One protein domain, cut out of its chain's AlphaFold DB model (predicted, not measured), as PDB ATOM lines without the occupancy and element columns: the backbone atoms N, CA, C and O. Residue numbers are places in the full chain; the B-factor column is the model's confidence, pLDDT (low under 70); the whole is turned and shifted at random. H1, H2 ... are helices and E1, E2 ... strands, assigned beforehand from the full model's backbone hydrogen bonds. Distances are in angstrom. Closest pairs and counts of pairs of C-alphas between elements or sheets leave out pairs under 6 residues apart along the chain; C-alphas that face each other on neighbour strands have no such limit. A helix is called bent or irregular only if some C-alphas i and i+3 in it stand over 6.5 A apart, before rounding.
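What this domain is: This is residues 53 to 234 and 324 to 345 of the 346 residues of a protein of Clostridium carboxidivorans P7 (UniProt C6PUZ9). A small sheet of four strands, curled like part of a barrel, has H1 on one face and the long H2 on the other; off the sheet, the long bent helix H5 and H6 form a second group of helices, with H4 packed on both its arms and on H6 and also grazing the sheet. H7 packs crosswise on H5a, and after a cut residues 324 to 338, with no named element, run far from the mean of the C-alphas to the little H8. The printed part has 204 residues with eight named helices and four named strands, in the order E1 H1 E2 H2 E3 H3 H4 E4 H5 H6 H7 H8, and its class is mixed, helices and strands. The sheet is mixed, in the order E1, E3, E2, E4. The whole is compact, with a radius of gyration of the C-alphas of 16.8 A and spans of 48 by 39 by 31 A.

Where its parts are: E1 is residues 56 to 59, beginning at C-alpha 56 at (234.734, 140.998, 127.636). H1 is residues 70 to 79, and E2 is residues 84 to 91, 22.3 A long. H2, residues 98 to 120, is 31.4 A long; it is neither bent nor irregular, but only just: C-alphas 113 and 116 are 6.4 A apart. E3 is residues 132 to 135, H3 residues 136 to 142, and H4 residues 151 to 161, 15.2 A long. E4, residues 166 to 176, is 20.3 A long and bends by 89 degrees at residue 171. H5, residues 182 to 213, was assigned as one helix by its hydrogen bonds but is bent, with C-alphas 202 and 205 7.5 A apart; its arms are H5a, residues 182 to 202, 30.4 A long, and H5b, residues 205 to 213, and H5a begins at C-alpha 182 at (230.515, 171.578, 107.340). H6 is residues 217 to 226, H7 residues 228 to 234, and H8 residues 339 to 342, ending at (242.027, 166.561, 128.140).

How they stand to each other: E1 and E3 are antiparallel neighbours, with N 57 and O 134 2.8 A apart. E3 and E2 are antiparallel, with N 85 and O 133 at 2.9 A, and E2 and E4 are parallel, with N 88 and O 172 at 2.8 A. The sheet is strongly twisted, and residues 65 to 66 pair antiparallel with residues 174 to 175 of E4. E1, H1 and E2 form a split strand-helix-strand unit, two strands running the same way with E3 between them in the sheet; its crossover is left-handed. H1 and H2 are on opposite faces, giving three layers, helices on both faces of a sheet. The closest C-alphas of H1 and E4 are those of Phe 70 and Ala 172, 4.2 A apart. H2 has a height over the sheet of 9.1 A, lies over E2 and E4, and runs only just along the strands, at 27 degrees to E2 on the local plane. H3 and H4 only graze the sheet. The hub is H5, which touches three helices. H4 touches H6, closest at C-alphas 160 and 219, 6.3 A, at a shallow tilt of 25 degrees, opposite ways. H5b and H6 form a helical hairpin, closest at C-alphas 211 and 219, 5.0 A. H5a touches H4 with residues 195 to 199 alone, and H7, about perpendicular at 74 degrees, with residues 193 to 197 alone. Every O i to N i+4 pair is within hydrogen-bond range in H1, H3, H4, H5a, H5b, H6 and H7; H2 has 16 of 19, and H8 is too short for such a pair.

The domain as a whole: The C-alphas farthest apart are those of Thr 213 and Asp 341, at 50.2 A. Residues 235 to 323 are not printed, and C-alphas 234 and 324 are 21.8 A apart across this cut. Of the links printed whole, H2 to E3 is the long one, with 11 residues. The mean pLDDT of the printed part is 92.5; residues 326 to 341 and 343 to 345 are under 70.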
ATOM      1  N   LYS A  53     241.089 132.827 126.663       95.00
ATOM      2  CA  LYS A  53     239.723 133.356 126.740       95.00
ATOM      3  C   LYS A  53     239.711 134.749 127.363       95.00
ATOM      4  O   LYS A  53     240.611 135.115 128.119       95.00
ATOM      5  N   TYR A  54     238.707 135.526 126.981       96.81
ATOM      6  CA  TYR A  54     238.474 136.888 127.443       96.81
ATOM      7  C   TYR A  54     237.060 136.960 128.000       96.81
ATOM      8  O   TYR A  54     236.167 136.373 127.400       96.81
ATOM      9  N   ASP A  55     236.865 137.696 129.090       96.88
ATOM     10  CA  ASP A  55     235.540 137.873 129.698       96.88
ATOM     11  C   ASP A  55     234.704 138.898 128.919       96.88
ATOM     12  O   ASP A  55     233.498 138.746 128.727       96.88
ATOM     13  N   ALA A  56     235.362 139.939 128.409       97.56
ATOM     14  CA  ALA A  56     234.734 140.998 127.636       97.56
ATOM     15  C   ALA A  56     235.696 141.594 126.602       97.56
ATOM     16  O   ALA A  56     236.921 141.500 126.726       97.56
ATOM     17  N   ILE A  57     235.126 142.228 125.581       98.12
ATOM     18  CA  ILE A  57     235.848 142.890 124.497       98.12
ATOM     19  C   ILE A  57     235.395 144.346 124.427       98.12
ATOM     20  O   ILE A  57     234.212 144.625 124.245       98.12
ATOM     21  N   ALA A  58     236.336 145.277 124.583       98.00
ATOM     22  CA  ALA A  58     236.106 146.702 124.367       98.00
ATOM     23  C   ALA A  58     236.505 147.090 122.937       98.00
ATOM     24  O   ALA A  58     237.550 146.653 122.451       98.00
ATOM     25  N   ILE A  59     235.678 147.900 122.277       97.81
ATOM     26  CA  ILE A  59     235.886 148.349 120.898       97.81
ATOM     27  C   ILE A  59     236.100 149.859 120.876       97.81
ATOM     28  O   ILE A  59     235.325 150.621 121.457       97.81
ATOM     29  N   PHE A  60     237.149 150.276 120.169       96.94
ATOM     30  CA  PHE A  60     237.538 151.670 120.002       96.94
ATOM     31  C   PHE A  60     237.878 151.954 118.544       96.94
ATOM     32  O   PHE A  60     238.474 151.109 117.871       96.94
ATOM     33  N   ASP A  61     237.549 153.157 118.086       94.81
ATOM     34  CA  ASP A  61     238.122 153.707 116.864       94.81
ATOM     35  C   ASP A  61     239.575 154.142 117.079       94.81
ATOM     36  O   ASP A  61     239.987 154.517 118.181       94.81
ATOM     37  N   ALA A  62     240.377 154.052 116.016       91.81
ATOM     38  CA  ALA A  62     241.821 154.276 116.076       91.81
ATOM     39  C   ALA A  62     242.193 155.721 116.441       91.81
ATOM     40  O   ALA A  62     243.267 155.976 116.982       91.81
ATOM     41  N   ASP A  63     241.304 156.662 116.148       88.69
ATOM     42  CA  ASP A  63     241.459 158.076 116.442       88.69
ATOM     43  C   ASP A  63     240.887 158.450 117.810       88.69
ATOM     44  O   ASP A  63     240.855 159.630 118.118       88.69
ATOM     45  N   ASN A  64     240.419 157.518 118.643       93.25
ATOM     46  CA  ASN A  64     239.818 157.840 119.937       93.25
ATOM     47  C   ASN A  64     240.838 157.851 121.092       93.25
ATOM     48  O   ASN A  64     241.922 157.278 121.010       93.25
ATOM     49  N   LEU A  65     240.502 158.526 122.196       94.94
ATOM     50  CA  LEU A  65     241.265 158.468 123.453       94.94
ATOM     51  C   LEU A  65     240.350 158.053 124.597       94.94
ATOM     52  O   LEU A  65     239.369 158.737 124.864       94.94
ATOM     53  N   ALA A  66     240.669 156.965 125.291       95.38
ATOM     54  CA  ALA A  66     239.901 156.523 126.452       95.38
ATOM     55  C   ALA A  66     240.433 157.171 127.737       95.38
ATOM     56  O   ALA A  66     241.647 157.217 127.957       95.38
ATOM     57  N   HIS A  67     239.532 157.639 128.602       96.06
ATOM     58  CA  HIS A  67     239.907 158.104 129.935       96.06
ATOM     59  C   HIS A  67     240.491 156.954 130.774       96.06
ATOM     60  O   HIS A  67     240.133 155.788 130.600       96.06
ATOM     61  N   LYS A  68     241.379 157.262 131.728       94.88
ATOM     62  CA  LYS A  68     242.114 156.249 132.517       94.88
ATOM     63  C   LYS A  68     241.194 155.319 133.319       94.88
ATOM     64  O   LYS A  68     241.532 154.159 133.533       94.88
ATOM     65  N   SER A  69     240.026 155.809 133.739       96.19
ATOM     66  CA  SER A  69     239.013 155.013 134.447       96.19
ATOM     67  C   SER A  69     238.089 154.212 133.527       96.19
ATOM     68  O   SER A  69     237.310 153.409 134.032       96.19
ATOM     69  N   PHE A  70     238.166 154.377 132.201       97.81
ATOM     70  CA  PHE A  70     237.174 153.849 131.258       97.81
ATOM     71  C   PHE A  70     236.872 152.360 131.477       97.81
ATOM     72  O   PHE A  70     235.721 151.973 131.657       97.81
ATOM     73  N   LEU A  71     237.907 151.514 131.529       97.38
ATOM     74  CA  LEU A  71     237.725 150.066 131.683       97.38
ATOM     75  C   LEU A  71     237.198 149.677 133.066       97.38
ATOM     76  O   LEU A  71     236.473 148.693 133.182       97.38
ATOM     77  N   LYS A  72     237.532 150.452 134.104       98.00
ATOM     78  CA  LYS A  72     237.009 150.244 135.458       98.00
ATOM     79  C   LYS A  72     235.499 150.495 135.491       98.00
ATOM     80  O   LYS A  72     234.761 149.671 136.026       98.00
ATOM     81  N   GLU A  73     235.046 151.583 134.874       98.31
ATOM     82  CA  GLU A  73     233.624 151.937 134.814       98.31
ATOM     83  C   GLU A  73     232.826 150.993 133.904       98.31
ATOM     84  O   GLU A  73     231.707 150.604 134.241       98.31
ATOM     85  N   MET A  74     233.426 150.523 132.806       98.19
ATOM     86  CA  MET A  74     232.843 149.449 131.996       98.19
ATOM     87  C   MET A  74     232.675 148.160 132.798       98.19
ATOM     88  O   MET A  74     231.593 147.571 132.801       98.19
ATOM     89  N   ASN A  75     233.717 147.744 133.521       98.06
ATOM     90  CA  ASN A  75     233.672 146.542 134.346       98.06
ATOM     91  C   ASN A  75     232.588 146.632 135.426       98.06
ATOM     92  O   ASN A  75     231.857 145.670 135.631       98.06
ATOM     93  N   LYS A  76     232.422 147.797 136.065       98.12
ATOM     94  CA  LYS A  76     231.341 148.032 137.033       98.12
ATOM     95  C   LYS A  76     229.969 147.701 136.435       98.12
ATOM     96  O   LYS A  76     229.210 146.955 137.045       98.12
ATOM     97  N   LYS A  77     229.675 148.183 135.223       98.00
ATOM     98  CA  LYS A  77     228.401 147.902 134.539       98.00
ATOM     99  C   LYS A  77     228.247 146.450 134.097       98.00
ATOM    100  O   LYS A  77     227.145 145.915 134.189       98.00
ATOM    101  N   LEU A  78     229.325 145.791 133.682       97.94
ATOM    102  CA  LEU A  78     229.289 144.351 133.408       97.94
ATOM    103  C   LEU A  78     228.980 143.543 134.681       97.94
ATOM    104  O   LEU A  78     228.144 142.642 134.653       97.94
ATOM    105  N   CYS A  79     229.581 143.910 135.818       97.81
ATOM    106  CA  CYS A  79     229.310 143.292 137.119       97.81
ATOM    107  C   CYS A  79     227.889 143.569 137.644       97.81
ATOM    108  O   CYS A  79     227.353 142.747 138.378       97.81
ATOM    109  N   GLU A  80     227.250 144.675 137.241       96.75
ATOM    110  CA  GLU A  80     225.817 144.935 137.484       96.75
ATOM    111  C   GLU A  80     224.891 144.016 136.651       96.75
ATOM    112  O   GLU A  80     223.674 144.042 136.821       96.75
ATOM    113  N   GLY A  81     225.446 143.193 135.754       96.94
ATOM    114  CA  GLY A  81     224.715 142.204 134.960       96.94
ATOM    115  C   GLY A  81     224.443 142.622 133.514       96.94
ATOM    116  O   GLY A  81     223.878 141.835 132.749       96.94
ATOM    117  N   PHE A  82     224.859 143.824 133.098       98.12
ATOM    118  CA  PHE A  82     224.782 144.203 131.689       98.12
ATOM    119  C   PHE A  82     225.748 143.363 130.855       98.12
ATOM    120  O   PHE A  82     226.867 143.070 131.259       98.12
ATOM    121  N   LYS A  83     225.311 142.988 129.653       98.25
ATOM    122  CA  LYS A  83     226.115 142.196 128.710       98.25
ATOM    123  C   LYS A  83     226.755 143.024 127.608       98.25
ATOM    124  O   LYS A  83     227.697 142.584 126.963       98.25
ATOM    125  N   VAL A  84     226.232 144.222 127.396       98.44
ATOM    126  CA  VAL A  84     226.755 145.208 126.460       98.44
ATOM    127  C   VAL A  84     226.662 146.553 127.154       98.44
ATOM    128  O   VAL A  84     225.642 146.828 127.781       98.44
ATOM    129  N   VAL A  85     227.701 147.376 127.077       98.69
ATOM    130  CA  VAL A  85     227.765 148.661 127.781       98.69
ATOM    131  C   VAL A  85     228.340 149.723 126.856       98.69
ATOM    132  O   VAL A  85     229.419 149.533 126.303       98.69
ATOM    133  N   GLN A  86     227.636 150.844 126.713       98.69
ATOM    134  CA  GLN A  86     228.104 152.035 126.005       98.69
ATOM    135  C   GLN A  86     228.657 153.057 127.005       98.69
ATOM    136  O   GLN A  86     228.023 153.334 128.026       98.69
ATOM    137  N   GLY A  87     229.818 153.628 126.688       98.19
ATOM    138  CA  GLY A  87     230.440 154.709 127.445       98.19
ATOM    139  C   GLY A  87     230.019 156.088 126.948       98.19
ATOM    140  O   GLY A  87     229.375 156.228 125.903       98.19
ATOM    141  N   TYR A  88     230.418 157.117 127.684       97.81
ATOM    142  CA  TYR A  88     230.154 158.509 127.348       97.81
ATOM    143  C   TYR A  88     231.042 158.988 126.197       97.81
ATOM    144  O   TYR A  88     232.266 159.023 126.326       97.81
ATOM    145  N   LEU A  89     230.421 159.403 125.089       96.81
ATOM    146  CA  LEU A  89     231.112 159.949 123.919       96.81
ATOM    147  C   LEU A  89     231.319 161.457 124.074       96.81
ATOM    148  O   LEU A  89     230.380 162.236 123.903       96.81
ATOM    149  N   ASP A  90     232.548 161.854 124.371       96.19
ATOM    150  CA  ASP A  90     232.986 163.242 124.477       96.19
ATOM    151  C   ASP A  90     233.813 163.663 123.244       96.19
ATOM    152  O   ASP A  90     234.150 162.854 122.377       96.19
ATOM    153  N   SER A  91     234.119 164.953 123.134       94.00
ATOM    154  CA  SER A  91     234.811 165.549 121.990       94.00
ATOM    155  C   SER A  91     236.202 166.039 122.380       94.00
ATOM    156  O   SER A  91     236.371 166.703 123.399       94.00
ATOM    157  N   LYS A  92     237.207 165.763 121.541       92.88
ATOM    158  CA  LYS A  92     238.590 166.246 121.733       92.88
ATOM    159  C   LYS A  92     238.790 167.703 121.338       92.88
ATOM    160  O   LYS A  92     239.747 168.339 121.770       92.88
ATOM    161  N   ASN A  93     237.938 168.191 120.446       94.62
ATOM    162  CA  ASN A  93     238.092 169.472 119.777       94.62
ATOM    163  C   ASN A  93     236.818 170.334 119.772       94.62
ATOM    164  O   ASN A  93     236.518 170.931 118.743       94.62
ATOM    165  N   PRO A  94     236.066 170.452 120.884       95.50
ATOM    166  CA  PRO A  94     234.778 171.154 120.891       95.50
ATOM    167  C   PRO A  94     234.881 172.651 120.565       95.50
ATOM    168  O   PRO A  94     233.888 173.290 120.220       95.50
ATOM    169  N   GLU A  95     236.080 173.219 120.675       95.75
ATOM    170  CA  GLU A  95     236.339 174.640 120.487       95.75
ATOM    171  C   GLU A  95     237.060 174.979 119.179       95.75
ATOM    172  O   GLU A  95     237.339 176.150 118.949       95.75
ATOM    173  N   ASP A  96     237.383 174.036 118.298       95.31
ATOM    174  CA  ASP A  96     238.201 174.384 117.122       95.31
ATOM    175  C   ASP A  96     237.426 175.231 116.114       95.31
ATOM    176  O   ASP A  96     237.917 176.248 115.624       95.31
ATOM    177  N   THR A  97     236.182 174.844 115.841       96.50
ATOM    178  CA  THR A  97     235.262 175.560 114.953       96.50
ATOM    179  C   THR A  97     233.830 175.494 115.478       96.50
ATOM    180  O   THR A  97     233.469 174.614 116.263       96.50
ATOM    181  N   TRP A  98     232.954 176.372 114.983       96.62
ATOM    182  CA  TRP A  98     231.528 176.307 115.322       96.62
ATOM    183  C   TRP A  98     230.866 174.989 114.877       96.62
ATOM    184  O   TRP A  98     229.871 174.580 115.474       96.62
ATOM    185  N   ILE A  99     231.436 174.290 113.884       97.12
ATOM    186  CA  ILE A  99     231.002 172.948 113.465       97.12
ATOM    187  C   ILE A  99     231.351 171.920 114.537       97.12
ATOM    188  O   ILE A  99     230.467 171.183 114.973       97.12
ATOM    189  N   THR A 100     232.603 171.904 115.008       96.62
ATOM    190  CA  THR A 100     233.023 171.004 116.094       96.62
ATOM    191  C   THR A 100     232.233 171.253 117.376       96.62
ATOM    192  O   THR A 100     231.773 170.303 118.011       96.62
ATOM    193  N   GLY A 101     231.972 172.522 117.707       97.19
ATOM    194  CA  GLY A 101     231.142 172.909 118.842       97.19
ATOM    195  C   GLY A 101     229.696 172.459 118.693       97.19
ATOM    196  O   GLY A 101     229.146 171.867 119.614       97.19
ATOM    197  N   SER A 102     229.099 172.640 117.512       97.12
ATOM    198  CA  SER A 102     227.740 172.159 117.226       97.12
ATOM    199  C   SER A 102     227.632 170.633 117.341       97.12
ATOM    200  O   SER A 102     226.657 170.111 117.880       97.12
ATOM    201  N   TYR A 103     228.653 169.903 116.879       95.06
ATOM    202  CA  TYR A 103     228.746 168.452 117.050       95.06
ATOM    203  C   TYR A 103     228.820 168.058 118.525       95.06
ATOM    204  O   TYR A 103     228.113 167.152 118.963       95.06
ATOM    205  N   SER A 104     229.654 168.765 119.286       96.94
ATOM    206  CA  SER A 104     229.880 168.513 120.710       96.94
ATOM    207  C   SER A 104     228.613 168.774 121.520       96.94
ATOM    208  O   SER A 104     228.185 167.904 122.268       96.94
ATOM    209  N   ILE A 105     227.933 169.902 121.275       96.88
ATOM    210  CA  ILE A 105     226.629 170.228 121.873       96.88
ATOM    211  C   ILE A 105     225.618 169.111 121.605       96.88
ATOM    212  O   ILE A 105     224.938 168.673 122.534       96.88
ATOM    213  N   SER A 106     225.537 168.620 120.363       95.38
ATOM    214  CA  SER A 106     224.647 167.510 120.000       95.38
ATOM    215  C   SER A 106     224.971 166.231 120.783       95.38
ATOM    216  O   SER A 106     224.064 165.597 121.316       95.38
ATOM    217  N   PHE A 107     226.252 165.870 120.915       95.81
ATOM    218  CA  PHE A 107     226.688 164.662 121.626       95.81
ATOM    219  C   PHE A 107     226.490 164.755 123.141       95.81
ATOM    220  O   PHE A 107     225.923 163.837 123.728       95.81
ATOM    221  N   TRP A 108     226.860 165.872 123.770       96.88
ATOM    222  CA  TRP A 108     226.622 166.103 125.198       96.88
ATOM    223  C   TRP A 108     225.125 166.079 125.522       96.88
ATOM    224  O   TRP A 108     224.689 165.402 126.456       96.88
ATOM    225  N   SER A 109     224.316 166.729 124.677       95.06
ATOM    226  CA  SER A 109     222.857 166.679 124.785       95.06
ATOM    227  C   SER A 109     222.340 165.253 124.592       95.06
ATOM    228  O   SER A 109     221.491 164.806 125.356       95.06
ATOM    229  N   ASN A 110     222.868 164.493 123.626       95.44
ATOM    230  CA  ASN A 110     222.456 163.112 123.388       95.44
ATOM    231  C   ASN A 110     222.779 162.185 124.572       95.44
ATOM    232  O   ASN A 110     221.904 161.451 125.037       95.44
ATOM    233  N   ASN A 111     223.998 162.271 125.104       96.56
ATOM    234  CA  ASN A 111     224.442 161.485 126.251       96.56
ATOM    235  C   ASN A 111     223.528 161.705 127.462       96.56
ATOM    236  O   ASN A 111     223.139 160.748 128.133       96.56
ATOM    237  N   ARG A 112     223.135 162.955 127.733       94.06
ATOM    238  CA  ARG A 112     222.309 163.289 128.899       94.06
ATOM    239  C   ARG A 112     220.815 163.071 128.658       94.06
ATOM    240  O   ARG A 112     220.157 162.409 129.455       94.06
ATOM    241  N   MET A 113     220.279 163.605 127.561       92.62
ATOM    242  CA  MET A 113     218.837 163.623 127.287       92.62
ATOM    243  C   MET A 113     218.302 162.298 126.756       92.62
ATOM    244  O   MET A 113     217.119 162.024 126.919       92.62
ATOM    245  N   PHE A 114     219.144 161.494 126.107       94.06
ATOM    246  CA  PHE A 114     218.712 160.250 125.485       94.06
ATOM    247  C   PHE A 114     219.353 159.041 126.155       94.06
ATOM    248  O   PHE A 114     218.627 158.187 126.649       94.06
ATOM    249  N   GLN A 115     220.684 158.953 126.214       97.44
ATOM    250  CA  GLN A 115     221.339 157.748 126.741       97.44
ATOM    251  C   GLN A 115     221.097 157.583 128.247       97.44
ATOM    252  O   GLN A 115     220.557 156.567 128.686       97.44
ATOM    253  N   ASN A 116     221.411 158.612 129.037       96.62
ATOM    254  CA  ASN A 116     221.196 158.588 130.481       96.62
ATOM    255  C   ASN A 116     219.697 158.487 130.825       96.62
ATOM    256  O   ASN A 116     219.301 157.654 131.636       96.62
ATOM    257  N   ALA A 117     218.836 159.247 130.137       96.19
ATOM    258  CA  ALA A 117     217.386 159.158 130.329       96.19
ATOM    259  C   ALA A 117     216.830 157.749 130.044       96.19
ATOM    260  O   ALA A 117     216.073 157.221 130.856       96.19
ATOM    261  N   ARG A 118     217.246 157.099 128.945       97.56
ATOM    262  CA  ARG A 118     216.879 155.702 128.650       97.56
ATOM    263  C   ARG A 118     217.321 154.760 129.757       97.56
ATOM    264  O   ARG A 118     216.521 153.940 130.196       97.56
ATOM    265  N   SER A 119     218.557 154.907 130.233       97.19
ATOM    266  CA  SER A 119     219.076 154.102 131.340       97.19
ATOM    267  C   SER A 119     218.232 154.268 132.607       97.19
ATOM    268  O   SER A 119     217.884 153.273 133.237       97.19
ATOM    269  N   ASN A 120     217.845 155.500 132.953       97.00
ATOM    270  CA  ASN A 120     217.023 155.788 134.135       97.00
ATOM    271  C   ASN A 120     215.599 155.228 134.021       97.00
ATOM    272  O   ASN A 120     215.007 154.839 135.021       97.00
ATOM    273  N   LEU A 121     215.066 155.135 132.800       97.19
ATOM    274  CA  LEU A 121     213.784 154.484 132.511       97.19
ATOM    275  C   LEU A 121     213.896 152.951 132.403       97.19
ATOM    276  O   LEU A 121     212.914 152.279 132.091       97.19
ATOM    277  N   GLY A 122     215.088 152.379 132.605       96.19
ATOM    278  CA  GLY A 122     215.337 150.949 132.433       96.19
ATOM    279  C   GLY A 122     215.233 150.470 130.978       96.19
ATOM    280  O   GLY A 122     215.048 149.273 130.739       96.19
ATOM    281  N   LEU A 123     215.324 151.371 129.998       97.69
ATOM    282  CA  LEU A 123     215.376 151.057 128.568       97.69
ATOM    283  C   LEU A 123     216.813 150.723 128.132       97.69
ATOM    284  O   LEU A 123     217.765 150.866 128.895       97.69
ATOM    285  N   SER A 124     216.971 150.241 126.898       98.00
ATOM    286  CA  SER A 124     218.297 150.009 126.312       98.00
ATOM    287  C   SER A 124     218.862 151.325 125.807       98.00
ATOM    288  O   SER A 124     218.187 152.030 125.060       98.00
ATOM    289  N   THR A 125     220.116 151.620 126.129       97.94
ATOM    290  CA  THR A 125     220.862 152.658 125.414       97.94
ATOM    291  C   THR A 125     221.203 152.211 123.995       97.94
ATOM    292  O   THR A 125     220.903 151.084 123.584       97.94
ATOM    293  N   GLN A 126     221.775 153.130 123.222       97.44
ATOM    294  CA  GLN A 126     222.202 152.890 121.847       97.44
ATOM    295  C   GLN A 126     223.725 152.902 121.789       97.44
ATOM    296  O   GLN A 126     224.342 153.808 122.356       97.44
ATOM    297  N   LEU A 127     224.319 151.922 121.108       97.88
ATOM    298  CA  LEU A 127     225.747 151.957 120.804       97.88
ATOM    299  C   LEU A 127     226.046 153.132 119.867       97.88
ATOM    300  O   LEU A 127     225.268 153.399 118.956       97.88
ATOM    301  N   GLY A 128     227.159 153.825 120.102       94.38
ATOM    302  CA  GLY A 128     227.573 155.001 119.329       94.38
ATOM    303  C   GLY A 128     228.867 154.778 118.551       94.38
ATOM    304  O   GLY A 128     229.736 155.645 118.533       94.38
ATOM    305  N   GLY A 129     229.035 153.586 117.980       93.00
ATOM    306  CA  GLY A 129     230.163 153.231 117.120       93.00
ATOM    307  C   GLY A 129     231.426 152.839 117.875       93.00
ATOM    308  O   GLY A 129     232.139 151.941 117.449       93.00
ATOM    309  N   THR A 130     231.713 153.458 119.011       96.31
ATOM    310  CA  THR A 130     233.003 153.331 119.698       96.31
ATOM    311  C   THR A 130     232.854 153.502 121.205       96.31
ATOM    312  O   THR A 130     231.814 153.943 121.700       96.31
ATOM    313  N   GLY A 131     233.889 153.118 121.954       97.31
ATOM    314  CA  GLY A 131     233.915 153.233 123.404       97.31
ATOM    315  C   GLY A 131     232.813 152.409 124.060       97.31
ATOM    316  O   GLY A 131     232.172 152.870 125.003       97.31
ATOM    317  N   PHE A 132     232.594 151.193 123.564       98.25
ATOM    318  CA  PHE A 132     231.656 150.241 124.147       98.25
ATOM    319  C   PHE A 132     232.335 148.912 124.457       98.25
ATOM    320  O   PHE A 132     233.390 148.586 123.911       98.25
ATOM    321  N   CYS A 133     231.728 148.147 125.358       98.12
ATOM    322  CA  CYS A 133     232.207 146.845 125.786       98.12
ATOM    323  C   CYS A 133     231.113 145.788 125.630       98.12
ATOM    324  O   CYS A 133     229.939 146.059 125.887       98.12
ATOM    325  N   VAL A 134     231.496 144.589 125.196       98.31
ATOM    326  CA  VAL A 134     230.601 143.448 124.982       98.31
ATOM    327  C   VAL A 134     231.151 142.248 125.741       98.31
ATOM    328  O   VAL A 134     232.326 141.914 125.599       98.31
ATOM    329  N   ASP A 135     230.303 141.585 126.520       98.44
ATOM    330  CA  ASP A 135     230.579 140.273 127.107       98.44
ATOM    331  C   ASP A 135     230.947 139.280 125.991       98.44
ATOM    332  O   ASP A 135     230.262 139.174 124.965       98.44
ATOM    333  N   ALA A 136     232.071 138.587 126.162       97.75
ATOM    334  CA  ALA A 136     232.644 137.763 125.107       97.75
ATOM    335  C   ALA A 136     231.785 136.530 124.796       97.75
ATOM    336  O   ALA A 136     231.707 136.120 123.635       97.75
ATOM    337  N   GLU A 137     231.113 135.953 125.796       96.88
ATOM    338  CA  GLU A 137     230.217 134.815 125.592       96.88
ATOM    339  C   GLU A 137     228.968 135.239 124.828       96.88
ATOM    340  O   GLU A 137     228.545 134.550 123.896       96.88
ATOM    341  N   ILE A 138     228.407 136.401 125.165       97.25
ATOM    342  CA  ILE A 138     227.259 136.963 124.449       97.25
ATOM    343  C   ILE A 138     227.624 137.305 123.010       97.25
ATOM    344  O   ILE A 138     226.873 136.950 122.097       97.25
ATOM    345  N   LEU A 139     228.787 137.916 122.780       97.56
ATOM    346  CA  LEU A 139     229.251 138.201 121.426       97.56
ATOM    347  C   LEU A 139     229.487 136.918 120.620       97.56
ATOM    348  O   LEU A 139     229.114 136.860 119.451       97.56
ATOM    349  N   LYS A 140     230.045 135.871 121.237       96.75
ATOM    350  CA  LYS A 140     230.243 134.568 120.589       96.75
ATOM    351  C   LYS A 140     228.916 133.875 120.276       96.75
ATOM    352  O   LYS A 140     228.754 133.336 119.185       96.75
ATOM    353  N   LYS A 141     227.964 133.900 121.213       96.44
ATOM    354  CA  LYS A 141     226.643 133.268 121.082       96.44
ATOM    355  C   LYS A 141     225.791 133.933 120.008       96.44
ATOM    356  O   LYS A 141     225.151 133.246 119.220       96.44
ATOM    357  N   LEU A 142     225.735 135.263 120.008       95.88
ATOM    358  CA  LEU A 142     224.921 136.012 119.052       95.88
ATOM    359  C   LEU A 142     225.645 136.185 117.711       95.88
ATOM    360  O   LEU A 142     224.989 136.352 116.682       95.88
ATOM    361  N   GLY A 143     226.978 136.157 117.717       95.25
ATOM    362  CA  GLY A 143     227.821 136.588 116.609       95.25
ATOM    363  C   GLY A 143     227.759 138.104 116.413       95.25
ATOM    364  O   GLY A 143     226.807 138.766 116.837       95.25
ATOM    365  N   TRP A 144     228.733 138.667 115.703       95.62
ATOM    366  CA  TRP A 144     228.688 140.077 115.316       95.62
ATOM    367  C   TRP A 144     227.598 140.309 114.265       95.62
ATOM    368  O   TRP A 144     226.505 140.762 114.605       95.62
ATOM    369  N   GLY A 145     227.825 139.894 113.013       91.50
ATOM    370  CA  GLY A 145     226.833 139.979 111.936       91.50
ATOM    371  C   GLY A 145     226.312 141.392 111.657       91.50
ATOM    372  O   GLY A 145     225.244 141.522 111.065       91.50
ATOM    373  N   ALA A 146     227.027 142.427 112.109       92.44
ATOM    374  CA  ALA A 146     226.690 143.824 111.892       92.44
ATOM    375  C   ALA A 146     227.684 144.437 110.899       92.44
ATOM    376  O   ALA A 146     228.855 144.653 111.205       92.44
ATOM    377  N   THR A 147     227.244 144.630 109.660       88.12
ATOM    378  CA  THR A 147     228.127 144.958 108.528       88.12
ATOM    379  C   THR A 147     227.619 146.122 107.683       88.12
ATOM    380  O   THR A 147     228.217 146.450 106.656       88.12
ATOM    381  N   CYS A 148     226.527 146.768 108.100       88.69
ATOM    382  CA  CYS A 148     226.090 148.018 107.493       88.69
ATOM    383  C   CYS A 148     227.002 149.199 107.887       88.69
ATOM    384  O   CYS A 148     227.946 149.056 108.658       88.69
ATOM    385  N   LEU A 149     226.713 150.383 107.336       87.88
ATOM    386  CA  LEU A 149     227.458 151.622 107.608       87.88
ATOM    387  C   LEU A 149     227.297 152.148 109.048       87.88
ATOM    388  O   LEU A 149     228.021 153.063 109.436       87.88
ATOM    389  N   THR A 150     226.322 151.616 109.785       91.75
ATOM    390  CA  THR A 150     226.034 151.893 111.199       91.75
ATOM    391  C   THR A 150     225.944 150.561 111.938       91.75
ATOM    392  O   THR A 150     224.868 150.121 112.363       91.75
ATOM    393  N   GLU A 151     227.071 149.849 111.982       94.75
ATOM    394  CA  GLU A 151     227.171 148.517 112.579       94.75
ATOM    395  C   GLU A 151     226.798 148.504 114.071       94.75
ATOM    396  O   GLU A 151     226.294 147.514 114.592       94.75
ATOM    397  N   ASP A 152     226.985 149.630 114.747       96.06
ATOM    398  CA  ASP A 152     226.584 149.891 116.123       96.06
ATOM    399  C   ASP A 152     225.066 149.830 116.332       96.06
ATOM    400  O   ASP A 152     224.581 149.125 117.225       96.06
ATOM    401  N   LEU A 153     224.301 150.514 115.483       97.19
ATOM    402  CA  LEU A 153     222.844 150.482 115.507       97.19
ATOM    403  C   LEU A 153     222.333 149.084 115.146       97.19
ATOM    404  O   LEU A 153     221.456 148.552 115.826       97.19
ATOM    405  N   GLU A 154     222.896 148.464 114.108       97.38
ATOM    406  CA  GLU A 154     222.533 147.103 113.702       97.38
ATOM    407  C   GLU A 154     222.760 146.095 114.835       97.38
ATOM    408  O   GLU A 154     221.875 145.285 115.144       97.38
ATOM    409  N   PHE A 155     223.915 146.177 115.500       97.94
ATOM    410  CA  PHE A 155     224.214 145.333 116.644       97.94
ATOM    411  C   PHE A 155     223.287 145.648 117.825       97.94
ATOM    412  O   PHE A 155     222.767 144.722 118.444       97.94
ATOM    413  N   THR A 156     222.960 146.919 118.084       98.19
ATOM    414  CA  THR A 156     221.981 147.296 119.120       98.19
ATOM    415  C   THR A 156     220.604 146.674 118.859       98.19
ATOM    416  O   THR A 156     220.031 146.044 119.751       98.19
ATOM    417  N   CYS A 157     220.085 146.763 117.628       98.31
ATOM    418  CA  CYS A 157     218.819 146.129 117.257       98.31
ATOM    419  C   CYS A 157     218.860 144.610 117.478       98.31
ATOM    420  O   CYS A 157     217.886 144.023 117.955       98.31
ATOM    421  N   LYS A 158     219.991 143.967 117.171       97.81
ATOM    422  CA  LYS A 158     220.202 142.535 117.407       97.81
ATOM    423  C   LYS A 158     220.183 142.187 118.900       97.81
ATOM    424  O   LYS A 158     219.461 141.273 119.288       97.81
ATOM    425  N   ILE A 159     220.897 142.946 119.734       98.00
ATOM    426  CA  ILE A 159     220.919 142.798 121.200       98.00
ATOM    427  C   ILE A 159     219.502 142.888 121.782       98.00
ATOM    428  O   ILE A 159     219.076 141.987 122.514       98.00
ATOM    429  N   VAL A 160     218.738 143.913 121.390       98.31
ATOM    430  CA  VAL A 160     217.358 144.119 121.859       98.31
ATOM    431  C   VAL A 160     216.426 143.003 121.381       98.31
ATOM    432  O   VAL A 160     215.628 142.477 122.164       98.31
ATOM    433  N   LEU A 161     216.538 142.566 120.123       98.12
ATOM    434  CA  LEU A 161     215.759 141.434 119.613       98.12
ATOM    435  C   LEU A 161     216.068 140.128 120.353       98.12
ATOM    436  O   LEU A 161     215.148 139.340 120.588       98.12
ATOM    437  N   SER A 162     217.309 139.931 120.794       97.44
ATOM    438  CA  SER A 162     217.727 138.789 121.615       97.44
ATOM    439  C   SER A 162     217.326 138.894 123.092       97.44
ATOM    440  O   SER A 162     217.568 137.954 123.842       97.44
ATOM    441  N   GLY A 163     216.669 139.983 123.509       96.69
ATOM    442  CA  GLY A 163     216.172 140.164 124.878       96.69
ATOM    443  C   GLY A 163     217.180 140.776 125.852       96.69
ATOM    444  O   GLY A 163     216.878 140.877 127.038       96.69
ATOM    445  N   TYR A 164     218.342 141.213 125.367       97.56
ATOM    446  CA  TYR A 164     219.326 141.945 126.161       97.56
ATOM    447  C   TYR A 164     219.131 143.459 126.015       97.56
ATOM    448  O   TYR A 164     218.400 143.936 125.146       97.56
ATOM    449  N   LYS A 165     219.812 144.222 126.872       97.62
ATOM    450  CA  LYS A 165     219.868 145.686 126.826       97.62
ATOM    451  C   LYS A 165     221.321 146.131 126.778       97.62
ATOM    452  O   LYS A 165     222.182 145.490 127.384       97.62
ATOM    453  N   VAL A 166     221.566 147.239 126.097       98.56
ATOM    454  CA  VAL A 166     222.812 147.987 126.237       98.56
ATOM    455  C   VAL A 166     222.697 148.831 127.508       98.56
ATOM    456  O   VAL A 166     221.712 149.545 127.700       98.56
ATOM    457  N   GLY A 167     223.668 148.682 128.404       98.38
ATOM    458  CA  GLY A 167     223.820 149.484 129.612       98.38
ATOM    459  C   GLY A 167     224.534 150.804 129.337       98.38
ATOM    460  O   GLY A 167     225.237 150.958 128.336       98.38
ATOM    461  N   TRP A 168     224.372 151.765 130.244       98.56
ATOM    462  CA  TRP A 168     225.007 153.080 130.162       98.56
ATOM    463  C   TRP A 168     226.088 153.245 131.225       98.56
ATOM    464  O   TRP A 168     225.794 153.157 132.416       98.56
ATOM    465  N   ALA A 169     227.321 153.532 130.812       98.19
ATOM    466  CA  ALA A 169     228.419 153.893 131.702       98.19
ATOM    467  C   ALA A 169     228.764 155.380 131.525       98.19
ATOM    468  O   ALA A 169     229.640 155.735 130.740       98.19
ATOM    469  N   HIS A 170     228.067 156.250 132.263       96.75
ATOM    470  CA  HIS A 170     228.242 157.706 132.162       96.75
ATOM    471  C   HIS A 170     229.682 158.159 132.464       96.75
ATOM    472  O   HIS A 170     230.188 159.056 131.803       96.75
ATOM    473  N   ASP A 171     230.363 157.484 133.394       96.69
ATOM    474  CA  ASP A 171     231.732 157.821 133.805       96.69
ATOM    475  C   ASP A 171     232.817 157.117 132.954       96.69
ATOM    476  O   ASP A 171     234.017 157.345 133.134       96.69
ATOM    477  N   ALA A 172     232.422 156.263 131.997       97.75
ATOM    478  CA  ALA A 172     233.336 155.630 131.045       97.75
ATOM    479  C   ALA A 172     233.538 156.536 129.820       97.75
ATOM    480  O   ALA A 172     232.924 156.332 128.774       97.75
ATOM    481  N   ILE A 173     234.393 157.549 129.960       97.56
ATOM    482  CA  ILE A 173     234.562 158.603 128.951       97.56
ATOM    483  C   ILE A 173     235.515 158.170 127.827       97.56
ATOM    484  O   ILE A 173     236.646 157.734 128.074       97.56
ATOM    485  N   ILE A 174     235.063 158.347 126.588       96.50
ATOM    486  CA  ILE A 174     235.844 158.207 125.359       96.50
ATOM    487  C   ILE A 174     235.818 159.544 124.608       96.50
ATOM    488  O   ILE A 174     234.762 160.148 124.446       96.50
ATOM    489  N   TYR A 175     236.974 160.024 124.156       96.06
ATOM    490  CA  TYR A 175     237.080 161.268 123.399       96.06
ATOM    491  C   TYR A 175     237.272 160.975 121.914       96.06
ATOM    492  O   TYR A 175     238.191 160.243 121.543       96.06
ATOM    493  N   ASP A 176     236.447 161.611 121.090       92.38
ATOM    494  CA  ASP A 176     236.390 161.484 119.631       92.38
ATOM    495  C   ASP A 176     236.746 162.817 118.940       92.38
ATOM    496  O   ASP A 176     236.464 163.895 119.476       92.38
ATOM    497  N   GLU A 177     237.384 162.773 117.765       92.19
ATOM    498  CA  GLU A 177     237.676 163.981 116.977       92.19
ATOM    499  C   GLU A 177     236.478 164.344 116.091       92.19
ATOM    500  O   GLU A 177     236.032 163.570 115.246       92.19
ATOM    501  N   LYS A 178     235.956 165.561 116.253       94.00
ATOM    502  CA  LYS A 178     234.821 166.054 115.470       94.00
ATOM    503  C   LYS A 178     235.283 166.719 114.169       94.00
ATOM    504  O   LYS A 178     236.323 167.383 114.165       94.00
ATOM    505  N   PRO A 179     234.503 166.618 113.076       93.75
ATOM    506  CA  PRO A 179     234.830 167.268 111.810       93.75
ATOM    507  C   PRO A 179     234.995 168.787 111.938       93.75
ATOM    508  O   PRO A 179     234.141 169.459 112.517       93.75
ATOM    509  N   LEU A 180     236.048 169.339 111.330       94.12
ATOM    510  CA  LEU A 180     236.339 170.777 111.378       94.12
ATOM    511  C   LEU A 180     235.404 171.601 110.482       94.12
ATOM    512  O   LEU A 180     235.067 172.738 110.818       94.12
ATOM    513  N   THR A 181     234.982 171.037 109.348       95.75
ATOM    514  CA  THR A 181     234.206 171.740 108.313       95.75
ATOM    515  C   THR A 181     232.798 171.175 108.142       95.75
ATOM    516  O   THR A 181     232.538 169.994 108.391       95.75
ATOM    517  N   LEU A 182     231.882 172.010 107.635       94.88
ATOM    518  CA  LEU A 182     230.515 171.578 107.340       94.88
ATOM    519  C   LEU A 182     230.484 170.461 106.290       94.88
ATOM    520  O   LEU A 182     229.694 169.538 106.430       94.88
ATOM    521  N   SER A 183     231.364 170.509 105.284       94.69
ATOM    522  CA  SER A 183     231.456 169.477 104.243       94.69
ATOM    523  C   SER A 183     231.852 168.116 104.828       94.69
ATOM    524  O   SER A 183     231.160 167.125 104.602       94.69
ATOM    525  N   GLN A 184     232.896 168.060 105.666       92.44
ATOM    526  CA  GLN A 184     233.284 166.816 106.349       92.44
ATOM    527  C   GLN A 184     232.147 166.280 107.238       92.44
ATOM    528  O   GLN A 184     231.813 165.096 107.176       92.44
ATOM    529  N   SER A 185     231.507 167.161 108.014       94.88
ATOM    530  CA  SER A 185     230.342 166.816 108.840       94.88
ATOM    531  C   SER A 185     229.159 166.310 108.003       94.88
ATOM    532  O   SER A 185     228.466 165.377 108.413       94.88
ATOM    533  N   TRP A 186     228.921 166.891 106.826       94.88
ATOM    534  CA  TRP A 186     227.841 166.499 105.924       94.88
ATOM    535  C   TRP A 186     227.999 165.054 105.464       94.88
ATOM    536  O   TRP A 186     227.084 164.249 105.626       94.88
ATOM    537  N   TRP A 187     229.175 164.699 104.940       92.69
ATOM    538  CA  TRP A 187     229.440 163.349 104.444       92.69
ATOM    539  C   TRP A 187     229.428 162.299 105.558       92.69
ATOM    540  O   TRP A 187     228.914 161.199 105.348       92.69
ATOM    541  N   GLN A 188     229.914 162.640 106.756       92.25
ATOM    542  CA  GLN A 188     229.841 161.747 107.914       92.25
ATOM    543  C   GLN A 188     228.386 161.486 108.336       92.25
ATOM    544  O   GLN A 188     227.970 160.333 108.431       92.25
ATOM    545  N   ARG A 189     227.580 162.538 108.521       94.88
ATOM    546  CA  ARG A 189     226.169 162.402 108.922       94.88
ATOM    547  C   ARG A 189     225.303 161.761 107.842       94.88
ATOM    548  O   ARG A 189     224.396 161.000 108.168       94.88
ATOM    549  N   LYS A 190     225.605 162.001 106.563       94.75
ATOM    550  CA  LYS A 190     224.972 161.291 105.444       94.75
ATOM    551  C   LYS A 190     225.194 159.787 105.575       94.75
ATOM    552  O   LYS A 190     224.223 159.038 105.514       94.75
ATOM    553  N   ARG A 191     226.438 159.354 105.817       92.88
ATOM    554  CA  ARG A 191     226.784 157.937 106.013       92.88
ATOM    555  C   ARG A 191     225.961 157.311 107.137       92.88
ATOM    556  O   ARG A 191     225.453 156.203 106.980       92.88
ATOM    557  N   TRP A 192     225.772 158.041 108.235       94.69
ATOM    558  CA  TRP A 192     224.907 157.601 109.327       94.69
ATOM    559  C   TRP A 192     223.458 157.453 108.870       94.69
ATOM    560  O   TRP A 192     222.873 156.395 109.058       94.69
ATOM    561  N   MET A 193     222.886 158.455 108.202       96.19
ATOM    562  CA  MET A 193     221.497 158.381 107.731       96.19
ATOM    563  C   MET A 193     221.274 157.272 106.689       96.19
ATOM    564  O   MET A 193     220.207 156.660 106.687       96.19
ATOM    565  N   GLN A 194     222.281 156.949 105.865       94.56
ATOM    566  CA  GLN A 194     222.260 155.772 104.983       94.56
ATOM    567  C   GLN A 194     222.193 154.467 105.785       94.56
ATOM    568  O   GLN A 194     221.352 153.615 105.499       94.56
ATOM    569  N   GLY A 195     223.051 154.319 106.800       94.38
ATOM    570  CA  GLY A 195     223.056 153.143 107.672       94.38
ATOM    571  C   GLY A 195     221.750 152.988 108.453       94.38
ATOM    572  O   GLY A 195     221.146 151.918 108.416       94.38
ATOM    573  N   PHE A 196     221.236 154.069 109.046       96.25
ATOM    574  CA  PHE A 196     219.928 154.065 109.706       96.25
ATOM    575  C   PHE A 196     218.810 153.627 108.752       96.25
ATOM    576  O   PHE A 196     217.984 152.801 109.129       96.25
ATOM    577  N   ALA A 197     218.785 154.126 107.511       95.75
ATOM    578  CA  ALA A 197     217.771 153.740 106.530       95.75
ATOM    579  C   ALA A 197     217.844 152.246 106.152       95.75
ATOM    580  O   ALA A 197     216.801 151.599 106.007       95.75
ATOM    581  N   ASP A 198     219.052 151.685 106.020       95.00
ATOM    582  CA  ASP A 198     219.253 150.244 105.815       95.00
ATOM    583  C   ASP A 198     218.763 149.433 107.025       95.00
ATOM    584  O   ASP A 198     217.918 148.545 106.872       95.00
ATOM    585  N   VAL A 199     219.217 149.767 108.237       96.31
ATOM    586  CA  VAL A 199     218.808 149.068 109.467       96.31
ATOM    587  C   VAL A 199     217.294 149.147 109.657       96.31
ATOM    588  O   VAL A 199     216.659 148.115 109.883       96.31
ATOM    589  N   ALA A 200     216.691 150.329 109.530       96.94
ATOM    590  CA  ALA A 200     215.250 150.516 109.681       96.94
ATOM    591  C   ALA A 200     214.465 149.553 108.784       96.94
ATOM    592  O   ALA A 200     213.559 148.865 109.256       96.94
ATOM    593  N   SER A 201     214.871 149.421 107.515       95.62
ATOM    594  CA  SER A 201     214.208 148.529 106.557       95.62
ATOM    595  C   SER A 201     214.240 147.049 106.969       95.62
ATOM    596  O   SER A 201     213.339 146.290 106.613       95.62
ATOM    597  N   ARG A 202     215.242 146.635 107.758       95.56
ATOM    598  CA  ARG A 202     215.465 145.235 108.159       95.56
ATOM    599  C   ARG A 202     215.003 144.909 109.578       95.56
ATOM    600  O   ARG A 202     214.706 143.740 109.854       95.56
ATOM    601  N   TYR A 203     214.965 145.899 110.472       97.81
ATOM    602  CA  TYR A 203     214.753 145.696 111.910       97.81
ATOM    603  C   TYR A 203     213.504 146.374 112.472       97.81
ATOM    604  O   TYR A 203     212.955 145.839 113.435       97.81
ATOM    605  N   PHE A 204     213.004 147.468 111.879       98.25
ATOM    606  CA  PHE A 204     211.894 148.247 112.448       98.25
ATOM    607  C   PHE A 204     210.669 147.379 112.763       98.25
ATOM    608  O   PHE A 204     210.247 147.283 113.913       98.25
ATOM    609  N   PHE A 205     210.149 146.652 111.768       98.31
ATOM    610  CA  PHE A 205     208.965 145.807 111.955       98.31
ATOM    611  C   PHE A 205     209.215 144.602 112.869       98.31
ATOM    612  O   PHE A 205     208.295 144.148 113.545       98.31
ATOM    613  N   LYS A 206     210.452 144.091 112.941       98.38
ATOM    614  CA  LYS A 206     210.807 142.999 113.866       98.38
ATOM    615  C   LYS A 206     210.769 143.482 115.315       98.38
ATOM    616  O   LYS A 206     210.223 142.795 116.175       98.38
ATOM    617  N   LEU A 207     211.323 144.666 115.568       98.62
ATOM    618  CA  LEU A 207     211.313 145.312 116.878       98.62
ATOM    619  C   LEU A 207     209.893 145.722 117.279       98.62
ATOM    620  O   LEU A 207     209.475 145.426 118.394       98.62
ATOM    621  N   LEU A 208     209.120 146.299 116.353       98.44
ATOM    622  CA  LEU A 208     207.721 146.653 116.590       98.44
ATOM    623  C   LEU A 208     206.874 145.415 116.907       98.44
ATOM    624  O   LEU A 208     206.128 145.413 117.883       98.44
ATOM    625  N   LYS A 209     207.043 144.324 116.149       98.50
ATOM    626  CA  LYS A 209     206.384 143.047 116.444       98.50
ATOM    627  C   LYS A 209     206.739 142.559 117.848       98.50
ATOM    628  O   LYS A 209     205.829 142.275 118.613       98.50
ATOM    629  N   LYS A 210     208.030 142.524 118.211       98.12
ATOM    630  CA  LYS A 210     208.481 142.130 119.561       98.12
ATOM    631  C   LYS A 210     207.903 143.037 120.650       98.12
ATOM    632  O   LYS A 210     207.541 142.551 121.717       98.12
ATOM    633  N   SER A 211     207.807 144.341 120.392       98.06
ATOM    634  CA  SER A 211     207.184 145.292 121.312       98.06
ATOM    635  C   SER A 211     205.732 144.927 121.588       98.06
ATOM    636  O   SER A 211     205.328 144.941 122.743       98.06
ATOM    637  N   ILE A 212     204.961 144.598 120.552       97.88
ATOM    638  CA  ILE A 212     203.537 144.274 120.681       97.88
ATOM    639  C   ILE A 212     203.355 142.892 121.320       97.88
ATOM    640  O   ILE A 212     202.560 142.747 122.240       97.88
ATOM    641  N   THR A 213     204.112 141.879 120.888       97.62
ATOM    642  CA  THR A 213     203.947 140.502 121.385       97.62
ATOM    643  C   THR A 213     204.424 140.318 122.822       97.62
ATOM    644  O   THR A 213     203.867 139.500 123.545       97.62
ATOM    645  N   ASN A 214     205.461 141.049 123.238       97.12
ATOM    646  CA  ASN A 214     206.086 140.897 124.554       97.12
ATOM    647  C   ASN A 214     205.875 142.123 125.457       97.12
ATOM    648  O   ASN A 214     206.533 142.212 126.491       97.12
ATOM    649  N   PHE A 215     205.043 143.090 125.049       96.44
ATOM    650  CA  PHE A 215     204.848 144.372 125.745       96.44
ATOM    651  C   PHE A 215     206.174 145.072 126.105       96.44
ATOM    652  O   PHE A 215     206.357 145.629 127.186       96.44
ATOM    653  N   SER A 216     207.147 145.013 125.189       97.56
ATOM    654  CA  SER A 216     208.510 145.484 125.442       97.56
ATOM    655  C   SER A 216     208.699 146.936 125.006       97.56
ATOM    656  O   SER A 216     209.018 147.205 123.847       97.56
ATOM    657  N   PHE A 217     208.618 147.870 125.957       97.50
ATOM    658  CA  PHE A 217     208.954 149.284 125.724       97.50
ATOM    659  C   PHE A 217     210.390 149.487 125.222       97.50
ATOM    660  O   PHE A 217     210.652 150.391 124.437       97.50
ATOM    661  N   THR A 218     211.319 148.611 125.613       98.06
ATOM    662  CA  THR A 218     212.692 148.611 125.085       98.06
ATOM    663  C   THR A 218     212.726 148.334 123.581       98.06
ATOM    664  O   THR A 218     213.459 148.999 122.851       98.06
ATOM    665  N   ALA A 219     211.937 147.367 123.104       98.38
ATOM    666  CA  ALA A 219     211.849 147.082 121.677       98.38
ATOM    667  C   ALA A 219     211.156 148.224 120.919       98.38
ATOM    668  O   ALA A 219     211.589 148.551 119.815       98.38
ATOM    669  N   LEU A 220     210.145 148.863 121.523       98.25
ATOM    670  CA  LEU A 220     209.489 150.039 120.950       98.25
ATOM    671  C   LEU A 220     210.457 151.211 120.773       98.25
ATOM    672  O   LEU A 220     210.580 151.728 119.668       98.25
ATOM    673  N   ASP A 221     211.167 151.608 121.834       97.94
ATOM    674  CA  ASP A 221     212.142 152.709 121.783       97.94
ATOM    675  C   ASP A 221     213.239 152.430 120.747       97.94
ATOM    676  O   ASP A 221     213.553 153.296 119.933       97.94
ATOM    677  N   CYS A 222     213.755 151.197 120.687       98.19
ATOM    678  CA  CYS A 222     214.737 150.813 119.673       98.19
ATOM    679  C   CYS A 222     214.158 150.870 118.244       98.19
ATOM    680  O   CYS A 222     214.841 151.322 117.323       98.19
ATOM    681  N   ALA A 223     212.892 150.474 118.044       98.12
ATOM    682  CA  ALA A 223     212.221 150.608 116.750       98.12
ATOM    683  C   ALA A 223     212.107 152.085 116.340       98.12
ATOM    684  O   ALA A 223     212.488 152.444 115.225       98.12
ATOM    685  N   LEU A 224     211.646 152.947 117.249       97.38
ATOM    686  CA  LEU A 224     211.508 154.384 117.006       97.38
ATOM    687  C   LEU A 224     212.861 155.053 116.735       97.38
ATOM    688  O   LEU A 224     212.963 155.885 115.838       97.38
ATOM    689  N   TYR A 225     213.915 154.648 117.442       96.94
ATOM    690  CA  TYR A 225     215.266 155.132 117.178       96.94
ATOM    691  C   TYR A 225     215.768 154.714 115.788       96.94
ATOM    692  O   TYR A 225     216.387 155.516 115.094       96.94
ATOM    693  N   SER A 226     215.448 153.499 115.320       96.56
ATOM    694  CA  SER A 226     215.893 153.038 113.995       96.56
ATOM    695  C   SER A 226     215.362 153.905 112.840       96.56
ATOM    696  O   SER A 226     216.037 154.045 111.826       96.56
ATOM    697  N   ILE A 227     214.204 154.560 113.004       96.38
ATOM    698  CA  ILE A 227     213.592 155.436 111.988       96.38
ATOM    699  C   ILE A 227     213.985 156.916 112.127       96.38
ATOM    700  O   ILE A 227     213.320 157.785 111.556       96.38
ATOM    701  N   GLN A 228     215.084 157.223 112.823       94.12
ATOM    702  CA  GLN A 228     215.591 158.590 112.988       94.12
ATOM    703  C   GLN A 228     215.675 159.411 111.680       94.12
ATOM    704  O   GLN A 228     215.323 160.590 111.735       94.12
ATOM    705  N   PRO A 229     216.056 158.858 110.504       94.44
ATOM    706  CA  PRO A 229     216.049 159.620 109.253       94.44
ATOM    707  C   PRO A 229     214.658 160.145 108.874       94.44
ATOM    708  O   PRO A 229     214.531 161.280 108.423       94.44
ATOM    709  N   ILE A 230     213.605 159.350 109.096       95.19
ATOM    710  CA  ILE A 230     212.217 159.756 108.829       95.19
ATOM    711  C   ILE A 230     211.816 160.864 109.806       95.19
ATOM    712  O   ILE A 230     211.277 161.886 109.391       95.19
ATOM    713  N   VAL A 231     212.139 160.702 111.092       94.56
ATOM    714  CA  VAL A 231     211.863 161.714 112.124       94.56
ATOM    715  C   VAL A 231     212.570 163.034 111.806       94.56
ATOM    716  O   VAL A 231     211.950 164.093 111.862       94.56
ATOM    717  N   ALA A 232     213.841 162.987 111.403       94.62
ATOM    718  CA  ALA A 232     214.608 164.165 111.007       94.62
ATOM    719  C   ALA A 232     214.006 164.866 109.779       94.62
ATOM    720  O   ALA A 232     213.991 166.096 109.723       94.62
ATOM    721  N   ILE A 233     213.461 164.105 108.824       95.62
ATOM    722  CA  ILE A 233     212.742 164.657 107.669       95.62
ATOM    723  C   ILE A 233     211.468 165.378 108.102       95.62
ATOM    724  O   ILE A 233     211.248 166.512 107.683       95.62
ATOM    725  N   LEU A 234     210.657 164.763 108.963       95.00
ATOM    726  CA  LEU A 234     209.411 165.361 109.451       95.00
ATOM    727  C   LEU A 234     209.669 166.644 110.254       95.00
ATOM    728  O   LEU A 234     209.004 167.654 110.024       95.00
ATOM    729  N   ASN A 324     221.374 152.225  99.535       80.44
ATOM    730  CA  ASN A 324     221.965 151.065  98.862       80.44
ATOM    731  C   ASN A 324     223.441 151.274  98.478       80.44
ATOM    732  O   ASN A 324     224.118 150.316  98.106       80.44
ATOM    733  N   LYS A 325     223.958 152.507  98.558       78.62
ATOM    734  CA  LYS A 325     225.356 152.830  98.248       78.62
ATOM    735  C   LYS A 325     226.207 152.595  99.492       78.62
ATOM    736  O   LYS A 325     226.220 153.412 100.409       78.62
ATOM    737  N   LYS A 326     226.924 151.472  99.513       64.00
ATOM    738  CA  LYS A 326     227.758 151.036 100.649       64.00
ATOM    739  C   LYS A 326     229.221 151.489 100.556       64.00
ATOM    740  O   LYS A 326     230.068 150.971 101.278       64.00
ATOM    741  N   GLU A 327     229.538 152.427  99.667       61.03
ATOM    742  CA  GLU A 327     230.911 152.904  99.496       61.03
ATOM    743  C   GLU A 327     231.378 153.692 100.725       61.03
ATOM    744  O   GLU A 327     230.799 154.708 101.113       61.03
ATOM    745  N   TRP A 328     232.451 153.205 101.347       54.38
ATOM    746  CA  TRP A 328     233.087 153.872 102.472       54.38
ATOM    747  C   TRP A 328     234.034 154.967 101.967       54.38
ATOM    748  O   TRP A 328     234.984 154.687 101.236       54.38
ATOM    749  N   SER A 329     233.784 156.209 102.385       53.31
ATOM    750  CA  SER A 329     234.686 157.349 102.184       53.31
ATOM    751  C   SER A 329     235.400 157.677 103.495       53.31
ATOM    752  O   SER A 329     234.746 157.742 104.539       53.31
ATOM    753  N   HIS A 330     236.720 157.860 103.450       53.84
ATOM    754  CA  HIS A 330     237.549 158.126 104.624       53.84
ATOM    755  C   HIS A 330     237.284 159.534 105.181       53.84
ATOM    756  O   HIS A 330     237.286 160.514 104.436       53.84
ATOM    757  N   THR A 331     237.070 159.645 106.494       58.19
ATOM    758  CA  THR A 331     237.052 160.945 107.175       58.19
ATOM    759  C   THR A 331     238.494 161.315 107.521       58.19
ATOM    760  O   THR A 331     239.179 160.530 108.165       58.19
ATOM    761  N   ALA A 332     238.970 162.483 107.083       57.12
ATOM    762  CA  ALA A 332     240.313 162.944 107.423       57.12
ATOM    763  C   ALA A 332     240.371 163.415 108.885       57.12
ATOM    764  O   ALA A 332     239.585 164.277 109.283       57.12
ATOM    765  N   HIS A 333     241.325 162.876 109.638       61.91
ATOM    766  CA  HIS A 333     241.639 163.265 111.011       61.91
ATOM    767  C   HIS A 333     242.907 164.114 110.996       61.91
ATOM    768  O   HIS A 333     243.887 163.751 110.344       61.91
ATOM    769  N   THR A 334     242.882 165.269 111.656       55.75
ATOM    770  CA  THR A 334     243.976 166.254 111.551       55.75
ATOM    771  C   THR A 334     244.600 166.598 112.892       55.75
ATOM    772  O   THR A 334     245.673 167.200 112.928       55.75
ATOM    773  N   ARG A 335     243.968 166.204 114.003       51.53
ATOM    774  CA  ARG A 335     244.391 166.624 115.332       51.53
ATOM    775  C   ARG A 335     245.041 165.491 116.123       51.53
ATOM    776  O   ARG A 335     244.424 164.484 116.450       51.53
ATOM    777  N   SER A 336     246.285 165.718 116.540       60.22
ATOM    778  CA  SER A 336     246.947 164.906 117.563       60.22
ATOM    779  C   SER A 336     246.784 165.584 118.924       60.22
ATOM    780  O   SER A 336     247.353 166.647 119.161       60.22
ATOM    781  N   VAL A 337     245.975 165.001 119.811       62.62
ATOM    782  CA  VAL A 337     245.809 165.453 121.208       62.62
ATOM    783  C   VAL A 337     246.288 164.341 122.132       62.62
ATOM    784  O   VAL A 337     246.051 163.167 121.843       62.62
ATOM    785  N   LYS A 338     246.958 164.677 123.240       67.94
ATOM    786  CA  LYS A 338     247.314 163.697 124.275       67.94
ATOM    787  C   LYS A 338     246.245 163.685 125.365       67.94
ATOM    788  O   LYS A 338     245.677 164.717 125.699       67.94
ATOM    789  N   ILE A 339     246.018 162.526 125.985       69.12
ATOM    790  CA  ILE A 339     245.021 162.386 127.062       69.12
ATOM    791  C   ILE A 339     245.265 163.358 128.233       69.12
ATOM    792  O   ILE A 339     244.321 163.907 128.782       69.12
ATOM    793  N   ASN A 340     246.530 163.650 128.552       63.69
ATOM    794  CA  ASN A 340     246.893 164.577 129.630       63.69
ATOM    795  C   ASN A 340     246.446 166.028 129.371       63.69
ATOM    796  O   ASN A 340     246.348 166.799 130.321       63.69
ATOM    797  N   ASP A 341     246.201 166.402 128.113       69.00
ATOM    798  CA  ASP A 341     245.694 167.730 127.762       69.00
ATOM    799  C   ASP A 341     244.174 167.816 127.988       69.00
ATOM    800  O   ASP A 341     243.655 168.889 128.278       69.00
ATOM    801  N   LEU A 342     243.472 166.677 127.914       72.12
ATOM    802  CA  LEU A 342     242.027 166.561 128.140       72.12
ATOM    803  C   LEU A 342     241.692 166.424 129.631       72.12
ATOM    804  O   LEU A 342     240.729 167.026 130.093       72.12
ATOM    805  N   ASP A 343     242.526 165.713 130.398       59.38
ATOM    806  CA  ASP A 343     242.374 165.559 131.856       59.38
ATOM    807  C   ASP A 343     242.476 166.902 132.616       59.38
ATOM    808  O   ASP A 343     242.021 166.996 133.748       59.38
ATOM    809  N   LYS A 344     243.080 167.943 132.018       50.31
ATOM    810  CA  LYS A 344     243.162 169.304 132.594       50.31
ATOM    811  C   LYS A 344     241.960 170.190 132.252       50.31
ATOM    812  O   LYS A 344     241.842 171.276 132.817       50.31
ATOM    813  N   ALA A 345     241.146 169.778 131.281       49.47
ATOM    814  CA  ALA A 345     240.029 170.551 130.740       49.47
ATOM    815  C   ALA A 345     238.653 170.093 131.269       49.47
ATOM    816  O   ALA A 345     237.662 170.784 131.037       49.47
TER     817      ALA A 345